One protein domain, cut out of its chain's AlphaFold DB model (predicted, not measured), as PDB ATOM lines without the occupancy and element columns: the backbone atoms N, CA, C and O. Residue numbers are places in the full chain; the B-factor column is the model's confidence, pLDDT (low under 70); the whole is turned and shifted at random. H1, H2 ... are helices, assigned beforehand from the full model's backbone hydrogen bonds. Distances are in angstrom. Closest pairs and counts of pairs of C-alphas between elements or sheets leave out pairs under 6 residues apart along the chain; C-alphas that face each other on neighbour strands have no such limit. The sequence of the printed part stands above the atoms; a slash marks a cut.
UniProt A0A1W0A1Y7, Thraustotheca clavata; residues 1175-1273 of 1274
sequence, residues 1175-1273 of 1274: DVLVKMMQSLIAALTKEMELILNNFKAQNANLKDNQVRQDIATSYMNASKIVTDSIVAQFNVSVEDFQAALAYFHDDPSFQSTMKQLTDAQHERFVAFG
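Overview. This is residues 1175 to 1273 of the 1274 residues of a protein of Thraustotheca clavata (UniProt A0A1W0A1Y7). Three long helices, H1, H2 and H4, make an elongated body in which H1 stands between the other two: H2 folds back along one side of it and H4 packs on another side, with H2 and H4 apart. The short helix H3 crosses one end of this body, leading from the last residues of H2 towards the first residues of H4. The printed part has 99 residues with four named helices, in the order H1, H2, H3, H4, and no named strand; its class is all helix. It is only just compact, close to loose, with a radius of gyration of the C-alphas of 15.2 A, and the C-alphas span 42 by 25 by 19 A.

Arrangement. H1, residues 1175 to 1201, is the hub, touching the three other helices. H2, residues 1209 to 1233, forms a helical hairpin with H1. They touch, and their closest C-alphas, those of Leu 1188 and Ser 1223, are 6.2 A apart; they run opposite ways at a shallow tilt of 34.7 degrees, only just short of steep. H3, residues 1238 to 1248, is about perpendicular to H2, at 86 degrees. H2 and H3 only just touch, with 3 pairs of C-alphas within 8 A, and only at the corner by their link; the closest C-alphas are those of Val 1231 and Val 1238, at 6.3 A. H1 only just touches H3, also with 3 pairs and with residue 1177 alone; the C-alphas of Leu 1177 and Ala 1244 are the closest, at 7.4 A. Their tilt is steep, 65 degrees. H4, residues 1252 to 1271, touches H1 and runs the same way at a shallow tilt of 11 degrees; the closest C-alphas are those of Thr 1189 and Gln 1265, at 6.2 A. H3 and H4 are close but not clearly touching, with the C-alphas of Phe 1248 and Phe 1254 closest at 6.9 A. H2 and H4 are apart. The helix packing is mostly aligned, only just, with 2 of 3 tilts shallow. In H1, H2, H3 and H4 every O i to N i+4 pair is within hydrogen-bond range.

Along the chain. H1 begins at C-alpha 1175, (31.422, -53.707, 34.420), and is 39.3 A from first to last C-alpha. H2 begins at C-alpha 1209, (35.505, -18.824, 53.390), and is 35.8 A long. H3 has 11 residues. H4 is 28.7 A long and ends at C-alpha 1271, (20.428, -31.577, 51.777).

Size, cuts and confidence. The C-alphas farthest apart, those of Asn 1203 and Asp 1251, are 43.9 A apart. The printed part has no cut. The links H2 to H3 and H3 to H4 are tight, and the link H1 to H2, 7 residues, is short. The mean pLDDT of the printed part is 82.4; residues 1203, 1204, 1206, 1207, 1209 and 1273 are under 70.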
ATOM      1  N   ASP A1175      32.355 -53.362  33.341       84.25
ATOM      2  CA  ASP A1175      31.422 -53.707  34.420       84.25
ATOM      3  C   ASP A1175      32.096 -53.698  35.803       84.25
ATOM      4  O   ASP A1175      31.453 -53.404  36.811       84.25
ATOM      5  N   VAL A1176      33.403 -53.984  35.855       86.44
ATOM      6  CA  VAL A1176      34.208 -53.871  37.079       86.44
ATOM      7  C   VAL A1176      34.442 -52.396  37.402       86.44
ATOM      8  O   VAL A1176      34.209 -51.985  38.536       86.44
ATOM      9  N   LEU A1177      34.783 -51.581  36.397       88.25
ATOM     10  CA  LEU A1177      34.959 -50.135  36.555       88.25
ATOM     11  C   LEU A1177      33.678 -49.444  37.054       88.25
ATOM     12  O   LEU A1177      33.731 -48.621  37.964       88.25
ATOM     13  N   VAL A1178      32.511 -49.811  36.517       87.00
ATOM     14  CA  VAL A1178      31.215 -49.272  36.963       87.00
ATOM     15  C   VAL A1178      30.941 -49.622  38.431       87.00
ATOM     16  O   VAL A1178      30.541 -48.746  39.197       87.00
ATOM     17  N   LYS A1179      31.205 -50.865  38.858       88.69
ATOM     18  CA  LYS A1179      31.053 -51.279  40.267       88.69
ATOM     19  C   LYS A1179      32.025 -50.552  41.201       88.69
ATOM     20  O   LYS A1179      31.643 -50.189  42.318       88.69
ATOM     21  N   MET A1180      33.255 -50.311  40.743       89.12
ATOM     22  CA  MET A1180      34.236 -49.503  41.471       89.12
ATOM     23  C   MET A1180      33.733 -48.070  41.652       89.12
ATOM     24  O   MET A1180      33.735 -47.572  42.773       89.12
ATOM     25  N   MET A1181      33.215 -47.436  40.594       89.31
ATOM     26  CA  MET A1181      32.679 -46.069  40.663       89.31
ATOM     27  C   MET A1181      31.438 -45.956  41.554       89.31
ATOM     28  O   MET A1181      31.329 -45.007  42.326       89.31
ATOM     29  N   GLN A1182      30.534 -46.939  41.512       90.75
ATOM     30  CA  GLN A1182      29.378 -47.006  42.417       90.75
ATOM     31  C   GLN A1182      29.806 -47.062  43.888       90.75
ATOM     32  O   GLN A1182      29.250 -46.348  44.722       90.75
ATOM     33  N   SER A1183      30.820 -47.874  44.198       88.81
ATOM     34  CA  SER A1183      31.344 -48.016  45.562       88.81
ATOM     35  C   SER A1183      32.107 -46.765  46.007       88.81
ATOM     36  O   SER A1183      31.933 -46.295  47.130       88.81
ATOM     37  N   LEU A1184      32.913 -46.196  45.106       90.75
ATOM     38  CA  LEU A1184      33.742 -45.026  45.369       90.75
ATOM     39  C   LEU A1184      32.893 -43.778  45.627       90.75
ATOM     40  O   LEU A1184      33.071 -43.128  46.651       90.75
ATOM     41  N   ILE A1185      31.938 -43.459  44.749       87.56
ATOM     42  CA  ILE A1185      31.097 -42.260  44.901       87.56
ATOM     43  C   ILE A1185      30.251 -42.354  46.172       87.56
ATOM     44  O   ILE A1185      30.145 -41.375  46.913       87.56
ATOM     45  N   ALA A1186      29.700 -43.531  46.483       88.12
ATOM     46  CA  ALA A1186      28.951 -43.734  47.719       88.12
ATOM     47  C   ALA A1186      29.831 -43.527  48.969       88.12
ATOM     48  O   ALA A1186      29.415 -42.841  49.905       88.12
ATOM     49  N   ALA A1187      31.056 -44.065  48.974       89.06
ATOM     50  CA  ALA A1187      31.998 -43.906  50.083       89.06
ATOM     51  C   ALA A1187      32.451 -42.447  50.259       89.06
ATOM     52  O   ALA A1187      32.439 -41.931  51.374       89.06
ATOM     53  N   LEU A1188      32.774 -41.757  49.162       89.81
ATOM     54  CA  LEU A1188      33.153 -40.342  49.174       89.81
ATOM     55  C   LEU A1188      32.017 -39.442  49.665       89.81
ATOM     56  O   LEU A1188      32.249 -38.532  50.456       89.81
ATOM     57  N   THR A1189      30.781 -39.727  49.248       88.69
ATOM     58  CA  THR A1189      29.598 -38.997  49.729       88.69
ATOM     59  C   THR A1189      29.469 -39.122  51.243       88.69
ATOM     60  O   THR A1189      29.307 -38.119  51.933       88.69
ATOM     61  N   LYS A1190      29.623 -40.340  51.774       88.62
ATOM     62  CA  LYS A1190      29.557 -40.598  53.215       88.62
ATOM     63  C   LYS A1190      30.689 -39.918  53.991       88.62
ATOM     64  O   LYS A1190      30.448 -39.420  55.087       88.62
ATOM     65  N   GLU A1191      31.901 -39.873  53.440       89.50
ATOM     66  CA  GLU A1191      33.009 -39.166  54.092       89.50
ATOM     67  C   GLU A1191      32.810 -37.653  54.116       89.50
ATOM     68  O   GLU A1191      33.061 -37.016  55.137       89.50
ATOM     69  N   MET A1192      32.278 -37.068  53.041       85.81
ATOM     70  CA  MET A1192      31.912 -35.651  53.057       85.81
ATOM     71  C   MET A1192      30.859 -35.366  54.138       85.81
ATOM     72  O   MET A1192      30.997 -34.404  54.890       85.81
ATOM     73  N   GLU A1193      29.840 -36.220  54.277       87.81
ATOM     74  CA  GLU A1193      28.843 -36.087  55.348       87.81
ATOM     75  C   GLU A1193      29.489 -36.143  56.744       87.81
ATOM     76  O   GLU A1193      29.120 -35.369  57.629       87.81
ATOM     77  N   LEU A1194      30.480 -37.015  56.953       87.69
ATOM     78  CA  LEU A1194      31.190 -37.152  58.227       87.69
ATOM     79  C   LEU A1194      32.056 -35.922  58.535       87.69
ATOM     80  O   LEU A1194      31.991 -35.389  59.647       87.69
ATOM     81  N   ILE A1195      32.797 -35.419  57.542       87.12
ATOM     82  CA  ILE A1195      33.580 -34.180  57.646       87.12
ATOM     83  C   ILE A1195      32.656 -33.017  58.018       87.12
ATOM     84  O   ILE A1195      32.903 -32.320  59.003       87.12
ATOM     85  N   LEU A1196      31.544 -32.844  57.301       83.75
ATOM     86  CA  LEU A1196      30.587 -31.773  57.578       83.75
ATOM     87  C   LEU A1196      29.948 -31.897  58.961       83.75
ATOM     88  O   LEU A1196      29.768 -30.886  59.636       83.75
ATOM     89  N   ASN A1197      29.621 -33.111  59.407       85.06
ATOM     90  CA  ASN A1197      29.069 -33.333  60.742       85.06
ATOM     91  C   ASN A1197      30.079 -32.990  61.847       85.06
ATOM     92  O   ASN A1197      29.681 -32.409  62.856       85.06
ATOM     93  N   ASN A1198      31.374 -33.257  61.648       85.44
ATOM     94  CA  ASN A1198      32.426 -32.849  62.585       85.44
ATOM     95  C   ASN A1198      32.542 -31.320  62.684       85.44
ATOM     96  O   ASN A1198      32.593 -30.782  63.789       85.44
ATOM     97  N   PHE A1199      32.514 -30.610  61.554       80.62
ATOM     98  CA  PHE A1199      32.544 -29.141  61.546       80.62
ATOM     99  C   PHE A1199      31.250 -28.525  62.111       80.62
ATOM    100  O   PHE A1199      31.306 -27.538  62.847       80.62
ATOM    101  N   LYS A1200      30.082 -29.137  61.861       77.75
ATOM    102  CA  LYS A1200      28.805 -28.730  62.479       77.75
ATOM    103  C   LYS A1200      28.792 -28.958  63.992       77.75
ATOM    104  O   LYS A1200      28.302 -28.100  64.719       77.75
ATOM    105  N   ALA A1201      29.361 -30.061  64.483       77.31
ATOM    106  CA  ALA A1201      29.480 -30.341  65.917       77.31
ATOM    107  C   ALA A1201      30.385 -29.334  66.653       77.31
ATOM    108  O   ALA A1201      30.233 -29.129  67.854       77.31
ATOM    109  N   GLN A1202      31.289 -28.668  65.931       78.00
ATOM    110  CA  GLN A1202      32.150 -27.599  66.444       78.00
ATOM    111  C   GLN A1202      31.504 -26.198  66.362       78.00
ATOM    112  O   GLN A1202      32.176 -25.205  66.628       78.00
ATOM    113  N   ASN A1203      30.208 -26.094  66.021       65.94
ATOM    114  CA  ASN A1203      29.482 -24.832  65.795       65.94
ATOM    115  C   ASN A1203      30.138 -23.904  64.745       65.94
ATOM    116  O   ASN A1203      29.973 -22.684  64.803       65.94
ATOM    117  N   ALA A1204      30.871 -24.456  63.772       67.12
ATOM    118  CA  ALA A1204      31.505 -23.667  62.717       67.12
ATOM    119  C   ALA A1204      30.474 -23.166  61.686       67.12
ATOM    120  O   ALA A1204      29.593 -23.908  61.243       67.12
ATOM    121  N   ASN A1205      30.589 -21.900  61.269       73.31
ATOM    122  CA  ASN A1205      29.734 -21.330  60.229       73.31
ATOM    123  C   ASN A1205      30.206 -21.790  58.841       73.31
ATOM    124  O   ASN A1205      31.207 -21.303  58.326       73.31
ATOM    125  N   LEU A1206      29.448 -22.684  58.203       67.56
ATOM    126  CA  LEU A1206      29.768 -23.265  56.888       67.56
ATOM    127  C   LEU A1206      29.792 -22.254  55.726       67.56
ATOM    128  O   LEU A1206      30.165 -22.605  54.605       67.56
ATOM    129  N   LYS A1207      29.357 -21.010  55.959       66.44
ATOM    130  CA  LYS A1207      29.447 -19.918  54.980       66.44
ATOM    131  C   LYS A1207      30.765 -19.147  55.050       66.44
ATOM    132  O   LYS A1207      31.011 -18.342  54.162       66.44
ATOM    133  N   ASP A1208      31.578 -19.369  56.080       76.25
ATOM    134  CA  ASP A1208      32.885 -18.729  56.194       76.25
ATOM    135  C   ASP A1208      33.871 -19.319  55.172       76.25
ATOM    136  O   ASP A1208      33.973 -20.540  55.010       76.25
ATOM    137  N   ASN A1209      34.594 -18.445  54.468       68.38
ATOM    138  CA  ASN A1209      35.505 -18.824  53.390       68.38
ATOM    139  C   ASN A1209      36.668 -19.680  53.900       68.38
ATOM    140  O   ASN A1209      37.066 -20.626  53.218       68.38
ATOM    141  N   GLN A1210      37.164 -19.402  55.109       71.06
ATOM    142  CA  GLN A1210      38.257 -20.178  55.694       71.06
ATOM    143  C   GLN A1210      37.802 -21.602  56.038       71.06
ATOM    144  O   GLN A1210      38.444 -22.574  55.653       71.06
ATOM    145  N   VAL A1211      36.623 -21.737  56.652       77.25
ATOM    146  CA  VAL A1211      36.026 -23.042  56.979       77.25
ATOM    147  C   VAL A1211      35.742 -23.856  55.710       77.25
ATOM    148  O   VAL A1211      35.952 -25.066  55.688       77.25
ATOM    149  N   ARG A1212      35.318 -23.209  54.615       77.25
ATOM    150  CA  ARG A1212      35.118 -23.870  53.312       77.25
ATOM    151  C   ARG A1212      36.422 -24.382  52.702       77.25
ATOM    152  O   ARG A1212      36.429 -25.484  52.152       77.25
ATOM    153  N   GLN A1213      37.517 -23.628  52.821       75.06
ATOM    154  CA  GLN A1213      38.844 -24.096  52.409       75.06
ATOM    155  C   GLN A1213      39.318 -25.284  53.254       75.06
ATOM    156  O   GLN A1213      39.852 -26.253  52.707       75.06
ATOM    157  N   ASP A1214      39.064 -25.260  54.561       79.75
ATOM    158  CA  ASP A1214      39.447 -26.344  55.468       79.75
ATOM    159  C   ASP A1214      38.642 -27.629  55.193       79.75
ATOM    160  O   ASP A1214      39.204 -28.730  55.171       79.75
ATOM    161  N   ILE A1215      37.343 -27.502  54.891       82.94
ATOM    162  CA  ILE A1215      36.484 -28.616  54.455       82.94
ATOM    163  C   ILE A1215      36.981 -29.188  53.124       82.94
ATOM    164  O   ILE A1215      37.130 -30.405  53.005       82.94
ATOM    165  N   ALA A1216      37.277 -28.335  52.137       79.81
ATOM    166  CA  ALA A1216      37.767 -28.774  50.831       79.81
ATOM    167  C   ALA A1216      39.102 -29.523  50.951       79.81
ATOM    168  O   ALA A1216      39.274 -30.589  50.357       79.81
ATOM    169  N   THR A1217      40.016 -29.014  51.778       81.25
ATOM    170  CA  THR A1217      41.319 -29.643  52.033       81.25
ATOM    171  C   THR A1217      41.151 -30.991  52.740       81.25
ATOM    172  O   THR A1217      41.761 -31.987  52.343       81.25
ATOM    173  N   SER A1218      40.275 -31.061  53.747       84.31
ATOM    174  CA  SER A1218      39.958 -32.304  54.465       84.31
ATOM    175  C   SER A1218      39.340 -33.354  53.539       84.31
ATOM    176  O   SER A1218      39.733 -34.520  53.572       84.31
ATOM    177  N   TYR A1219      38.431 -32.936  52.657       88.81
ATOM    178  CA  TYR A1219      37.802 -33.812  51.674       88.81
ATOM    179  C   TYR A1219      38.783 -34.287  50.594       88.81
ATOM    180  O   TYR A1219      38.763 -35.460  50.228       88.81
ATOM    181  N   MET A1220      39.700 -33.435  50.117       80.25
ATOM    182  CA  MET A1220      40.751 -33.860  49.182       80.25
ATOM    183  C   MET A1220      41.661 -34.928  49.799       80.25
ATOM    184  O   MET A1220      41.930 -35.952  49.169       80.25
ATOM    185  N   ASN A1221      42.068 -34.746  51.055       81.94
ATOM    186  CA  ASN A1221      42.893 -35.728  51.756       81.94
ATOM    187  C   ASN A1221      42.142 -37.050  51.984       81.94
ATOM    188  O   ASN A1221      42.691 -38.121  51.718       81.94
ATOM    189  N   ALA A1222      40.878 -36.986  52.414       84.12
ATOM    190  CA  ALA A1222      40.041 -38.169  52.603       84.12
ATOM    191  C   ALA A1222      39.768 -38.897  51.279       84.12
ATOM    192  O   ALA A1222      39.884 -40.117  51.206       84.12
ATOM    193  N   SER A1223      39.467 -38.158  50.208       84.94
ATOM    194  CA  SER A1223      39.142 -38.751  48.911       84.94
ATOM    195  C   SER A1223      40.313 -39.511  48.302       84.94
ATOM    196  O   SER A1223      40.095 -40.572  47.720       84.94
ATOM    197  N   LYS A1224      41.550 -39.044  48.511       82.31
ATOM    198  CA  LYS A1224      42.757 -39.779  48.121       82.31
ATOM    199  C   LYS A1224      42.841 -41.134  48.833       82.31
ATOM    200  O   LYS A1224      42.942 -42.160  48.173       82.31
ATOM    201  N   ILE A1225      42.698 -41.145  50.160       86.19
ATOM    202  CA  ILE A1225      42.774 -42.370  50.976       86.19
ATOM    203  C   ILE A1225      41.647 -43.350  50.612       86.19
ATOM    204  O   ILE A1225      41.885 -44.549  50.463       86.19
ATOM    205  N   VAL A1226      40.420 -42.850  50.442       89.62
ATOM    206  CA  VAL A1226      39.259 -43.671  50.065       89.62
ATOM    207  C   VAL A1226      39.436 -44.257  48.666       89.62
ATOM    208  O   VAL A1226      39.165 -45.439  48.468       89.62
ATOM    209  N   THR A1227      39.922 -43.463  47.710       87.75
ATOM    210  CA  THR A1227      40.174 -43.935  46.341       87.75
ATOM    211  C   THR A1227      41.229 -45.034  46.341       87.75
ATOM    212  O   THR A1227      40.971 -46.099  45.786       87.75
ATOM    213  N   ASP A1228      42.351 -44.834  47.036       85.38
ATOM    214  CA  ASP A1228      43.412 -45.841  47.148       85.38
ATOM    215  C   ASP A1228      42.885 -47.136  47.797       85.38
ATOM    216  O   ASP A1228      43.143 -48.237  47.305       85.38
ATOM    217  N   SER A1229      42.071 -47.023  48.854       88.94
ATOM    218  CA  SER A1229      41.482 -48.180  49.537       88.94
ATOM    219  C   SER A1229      40.476 -48.942  48.676       88.94
ATOM    220  O   SER A1229      40.459 -50.171  48.720       88.94
ATOM    221  N   ILE A1230      39.600 -48.248  47.945       88.69
ATOM    222  CA  ILE A1230      38.593 -48.892  47.093       88.69
ATOM    223  C   ILE A1230      39.279 -49.536  45.893       88.69
ATOM    224  O   ILE A1230      38.994 -50.685  45.578       88.69
ATOM    225  N   VAL A1231      40.227 -48.849  45.259       86.25
ATOM    226  CA  VAL A1231      40.972 -49.394  44.119       86.25
ATOM    227  C   VAL A1231      41.743 -50.663  44.518       86.25
ATOM    228  O   VAL A1231      41.663 -51.673  43.814       86.25
ATOM    229  N   ALA A1232      42.347 -50.681  45.713       86.56
ATOM    230  CA  ALA A1232      42.997 -51.871  46.263       86.56
ATOM    231  C   ALA A1232      42.029 -53.048  46.523       86.56
ATOM    232  O   ALA A1232      42.409 -54.199  46.312       86.56
ATOM    233  N   GLN A1233      40.772 -52.803  46.927       88.88
ATOM    234  CA  GLN A1233      39.775 -53.869  47.161       88.88
ATOM    235  C   GLN A1233      39.405 -54.643  45.891       88.88
ATOM    236  O   GLN A1233      39.056 -55.822  45.969       88.88
ATOM    237  N   PHE A1234      39.499 -54.003  44.726       86.94
ATOM    238  CA  PHE A1234      39.261 -54.643  43.432       86.94
ATOM    239  C   PHE A1234      40.546 -55.219  42.811       86.94
ATOM    240  O   PHE A1234      40.509 -55.696  41.680       86.94
ATOM    241  N   ASN A1235      41.658 -55.227  43.560       85.81
ATOM    242  CA  ASN A1235      42.975 -55.712  43.140       85.81
ATOM    243  C   ASN A1235      43.501 -55.015  41.868       85.81
ATOM    244  O   ASN A1235      44.100 -55.642  40.997       85.81
ATOM    245  N   VAL A1236      43.228 -53.715  41.765       84.19
ATOM    246  CA  VAL A1236      43.575 -52.849  40.636       84.19
ATOM    247  C   VAL A1236      44.572 -51.793  41.115       84.19
ATOM    248  O   VAL A1236      44.521 -51.381  42.273       84.19
ATOM    249  N   SER A1237      45.487 -51.345  40.250       84.38
ATOM    250  CA  SER A1237      46.365 -50.209  40.556       84.38
ATOM    251  C   SER A1237      45.668 -48.872  40.265       84.38
ATOM    252  O   SER A1237      44.819 -48.774  39.378       84.38
ATOM    253  N   VAL A1238      46.025 -47.808  40.989       81.94
ATOM    254  CA  VAL A1238      45.446 -46.466  40.765       81.94
ATOM    255  C   VAL A1238      45.726 -45.967  39.344       81.94
ATOM    256  O   VAL A1238      44.874 -45.321  38.738       81.94
ATOM    257  N   GLU A1239      46.878 -46.329  38.783       80.12
ATOM    258  CA  GLU A1239      47.273 -45.992  37.413       80.12
ATOM    259  C   GLU A1239      46.389 -46.706  36.378       80.12
ATOM    260  O   GLU A1239      45.874 -46.062  35.462       80.12
ATOM    261  N   ASP A1240      46.115 -48.002  36.564       81.00
ATOM    262  CA  ASP A1240      45.215 -48.767  35.687       81.00
ATOM    263  C   ASP A1240      43.769 -48.270  35.778       81.00
ATOM    264  O   ASP A1240      43.051 -48.215  34.777       81.00
ATOM    265  N   PHE A1241      43.339 -47.870  36.976       84.81
ATOM    266  CA  PHE A1241      42.030 -47.269  37.196       84.81
ATOM    267  C   PHE A1241      41.894 -45.924  36.468       84.81
ATOM    268  O   PHE A1241      40.908 -45.701  35.764       84.81
ATOM    269  N   GLN A1242      42.904 -45.053  36.556       80.62
ATOM    270  CA  GLN A1242      42.938 -43.782  35.822       80.62
ATOM    271  C   GLN A1242      42.954 -43.995  34.302       80.62
ATOM    272  O   GLN A1242      42.232 -43.310  33.572       80.62
ATOM    273  N   ALA A1243      43.718 -44.979  33.824       77.31
ATOM    274  CA  ALA A1243      43.756 -45.353  32.414       77.31
ATOM    275  C   ALA A1243      42.390 -45.860  31.915       77.31
ATOM    276  O   ALA A1243      41.944 -45.482  30.829       77.31
ATOM    277  N   ALA A1244      41.690 -46.665  32.720       82.12
ATOM    278  CA  ALA A1244      40.357 -47.163  32.392       82.12
ATOM    279  C   ALA A1244      39.299 -46.044  32.377       82.12
ATOM    280  O   ALA A1244      38.455 -46.025  31.478       82.12
ATOM    281  N   LEU A1245      39.369 -45.080  33.304       80.81
ATOM    282  CA  LEU A1245      38.500 -43.896  33.299       80.81
ATOM    283  C   LEU A1245      38.694 -43.055  32.037       80.81
ATOM    284  O   LEU A1245      37.713 -42.666  31.409       80.81
ATOM    285  N   ALA A1246      39.944 -42.825  31.632       76.56
ATOM    286  CA  ALA A1246      40.254 -42.092  30.407       76.56
ATOM    287  C   ALA A1246      39.770 -42.829  29.145       76.56
ATOM    288  O   ALA A1246      39.365 -42.191  28.173       76.56
ATOM    289  N   TYR A1247      39.790 -44.166  29.154       81.06
ATOM    290  CA  TYR A1247      39.327 -44.970  28.025       81.06
ATOM    291  C   TYR A1247      37.796 -44.975  27.892       81.06
ATOM    292  O   TYR A1247      37.278 -44.735  26.802       81.06
ATOM    293  N   PHE A1248      37.065 -45.223  28.985       81.31
ATOM    294  CA  PHE A1248      35.598 -45.343  28.976       81.31
ATOM    295  C   PHE A1248      34.853 -44.017  29.178       81.31
ATOM    296  O   PHE A1248      33.624 -44.015  29.199       81.31
ATOM    297  N   HIS A1249      35.565 -42.891  29.284       75.56
ATOM    298  CA  HIS A1249      34.975 -41.560  29.458       75.56
ATOM    299  C   HIS A1249      33.877 -41.242  28.426       75.56
ATOM    300  O   HIS A1249      32.881 -40.605  28.766       75.56
ATOM    301  N   ASP A1250      34.029 -41.725  27.191       70.00
ATOM    302  CA  ASP A1250      33.105 -41.461  26.081       70.00
ATOM    303  C   ASP A1250      32.046 -42.574  25.888       70.00
ATOM    304  O   ASP A1250      31.240 -42.499  24.962       70.00
ATOM    305  N   ASP A1251      32.019 -43.611  26.741       79.38
ATOM    306  CA  ASP A1251      31.037 -44.702  26.647       79.38
ATOM    307  C   ASP A1251      29.649 -44.247  27.155       79.38
ATOM    308  O   ASP A1251      29.520 -43.837  28.316       79.38
ATOM    309  N   PRO A1252      28.577 -44.365  26.345       73.38
ATOM    310  CA  PRO A1252      27.248 -43.868  26.716       73.38
ATOM    311  C   PRO A1252      26.660 -44.525  27.974       73.38
ATOM    312  O   PRO A1252      25.934 -43.881  28.735       73.38
ATOM    313  N   SER A1253      26.957 -45.808  28.213       76.38
ATOM    314  CA  SER A1253      26.432 -46.545  29.371       76.38
ATOM    315  C   SER A1253      27.152 -46.154  30.663       76.38
ATOM    316  O   SER A1253      26.514 -45.980  31.709       76.38
ATOM    317  N   PHE A1254      28.468 -45.935  30.574       83.06
ATOM    318  CA  PHE A1254      29.285 -45.429  31.667       83.06
ATOM    319  C   PHE A1254      28.869 -44.001  32.040       83.06
ATOM    320  O   PHE A1254      28.594 -43.735  33.210       83.06
ATOM    321  N   GLN A1255      28.696 -43.113  31.053       81.12
ATOM    322  CA  GLN A1255      28.240 -41.737  31.279       81.12
ATOM    323  C   GLN A1255      26.852 -41.666  31.927       81.12
ATOM    324  O   GLN A1255      26.648 -40.882  32.854       81.12
ATOM    325  N   SER A1256      25.904 -42.498  31.482       83.38
ATOM    326  CA  SER A1256      24.561 -42.556  32.074       83.38
ATOM    327  C   SER A1256      24.607 -42.953  33.555       83.38
ATOM    328  O   SER A1256      23.982 -42.307  34.397       83.38
ATOM    329  N   THR A1257      25.417 -43.961  33.894       83.19
ATOM    330  CA  THR A1257      25.570 -44.432  35.280       83.19
ATOM    331  C   THR A1257      26.269 -43.392  36.158       83.19
ATOM    332  O   THR A1257      25.826 -43.112  37.271       83.19
ATOM    333  N   MET A1258      27.330 -42.766  35.645       86.19
ATOM    334  CA  MET A1258      28.052 -41.699  36.340       86.19
ATOM    335  C   MET A1258      27.169 -40.483  36.606       86.19
ATOM    336  O   MET A1258      27.221 -39.914  37.696       86.19
ATOM    337  N   LYS A1259      26.318 -40.119  35.643       83.69
ATOM    338  CA  LYS A1259      25.341 -39.045  35.807       83.69
ATOM    339  C   LYS A1259      24.368 -39.349  36.948       83.69
ATOM    340  O   LYS A1259      24.234 -38.529  37.844       83.69
ATOM    341  N   GLN A1260      23.773 -40.544  36.973       89.31
ATOM    342  CA  GLN A1260      22.849 -40.942  38.045       89.31
ATOM    343  C   GLN A1260      23.495 -40.889  39.439       89.31
ATOM    344  O   GLN A1260      22.884 -40.392  40.383       89.31
ATOM    345  N   LEU A1261      24.732 -41.376  39.576       85.25
ATOM    346  CA  LEU A1261      25.454 -41.364  40.855       85.25
ATOM    347  C   LEU A1261      25.825 -39.946  41.301       85.25
ATOM    348  O   LEU A1261      25.742 -39.633  42.487       85.25
ATOM    349  N   THR A1262      26.214 -39.092  40.354       83.06
ATOM    350  CA  THR A1262      26.589 -37.699  40.631       83.06
ATOM    351  C   THR A1262      25.366 -36.862  40.997       83.06
ATOM    352  O   THR A1262      25.433 -36.087  41.947       83.06
ATOM    353  N   ASP A1263      24.238 -37.057  40.308       85.12
ATOM    354  CA  ASP A1263      22.974 -36.385  40.620       85.12
ATOM    355  C   ASP A1263      22.514 -36.753  42.049       85.12
ATOM    356  O   ASP A1263      22.208 -35.870  42.850       85.12
ATOM    357  N   ALA A1264      22.594 -38.036  42.428       85.25
ATOM    358  CA  ALA A1264      22.268 -38.493  43.783       85.25
ATOM    359  C   ALA A1264      23.226 -37.945  44.864       85.25
ATOM    360  O   ALA A1264      22.795 -37.589  45.964       85.25
ATOM    361  N   GLN A1265      24.529 -37.863  44.568       85.38
ATOM    362  CA  GLN A1265      25.516 -37.244  45.460       85.38
ATOM    363  C   GLN A1265      25.254 -35.740  45.626       85.38
ATOM    364  O   GLN A1265      25.337 -35.216  46.738       85.38
ATOM    365  N   HIS A1266      24.908 -35.048  44.541       80.31
ATOM    366  CA  HIS A1266      24.601 -33.624  44.563       80.31
ATOM    367  C   HIS A1266      23.365 -33.327  45.419       80.31
ATOM    368  O   HIS A1266      23.431 -32.468  46.298       80.31
ATOM    369  N   GLU A1267      22.277 -34.083  45.245       85.56
ATOM    370  CA  GLU A1267      21.076 -33.959  46.085       85.56
ATOM    371  C   GLU A1267      21.395 -34.144  47.577       85.56
ATOM    372  O   GLU A1267      20.884 -33.406  48.425       85.56
ATOM    373  N   ARG A1268      22.288 -35.087  47.912       83.25
ATOM    374  CA  ARG A1268      22.760 -35.294  49.287       83.25
ATOM    375  C   ARG A1268      23.536 -34.094  49.818       83.25
ATOM    376  O   ARG A1268      23.238 -33.631  50.914       83.25
ATOM    377  N   PHE A1269      24.487 -33.555  49.061       82.12
ATOM    378  CA  PHE A1269      25.273 -32.399  49.507       82.12
ATOM    379  C   PHE A1269      24.404 -31.155  49.722       82.12
ATOM    380  O   PHE A1269      24.532 -30.501  50.759       82.12
ATOM    381  N   VAL A1270      23.436 -30.915  48.831       79.81
ATOM    382  CA  VAL A1270      22.445 -29.839  48.986       79.81
ATOM    383  C   VAL A1270      21.610 -30.042  50.255       79.81
ATOM    384  O   VAL A1270      21.422 -29.100  51.027       79.81
ATOM    385  N   ALA A1271      21.163 -31.271  50.544       80.62
ATOM    386  CA  ALA A1271      20.428 -31.577  51.777       80.62
ATOM    387  C   ALA A1271      21.257 -31.329  53.054       80.62
ATOM    388  O   ALA A1271      20.704 -30.980  54.100       80.62
ATOM    389  N   PHE A1272      22.584 -31.461  52.979       72.00
ATOM    390  CA  PHE A1272      23.500 -31.138  54.077       72.00
ATOM    391  C   PHE A1272      23.881 -29.650  54.159       72.00
ATOM    392  O   PHE A1272      24.528 -29.255  55.137       72.00
ATOM    393  N   GLY A1273      23.409 -28.812  53.231       69.31
ATOM    394  CA  GLY A1273      23.596 -27.359  53.237       69.31
ATOM    395  C   GLY A1273      24.915 -26.880  52.625       69.31
ATOM    396  O   GLY A1273      25.380 -25.804  53.012       69.31
TER     397      GLY A1273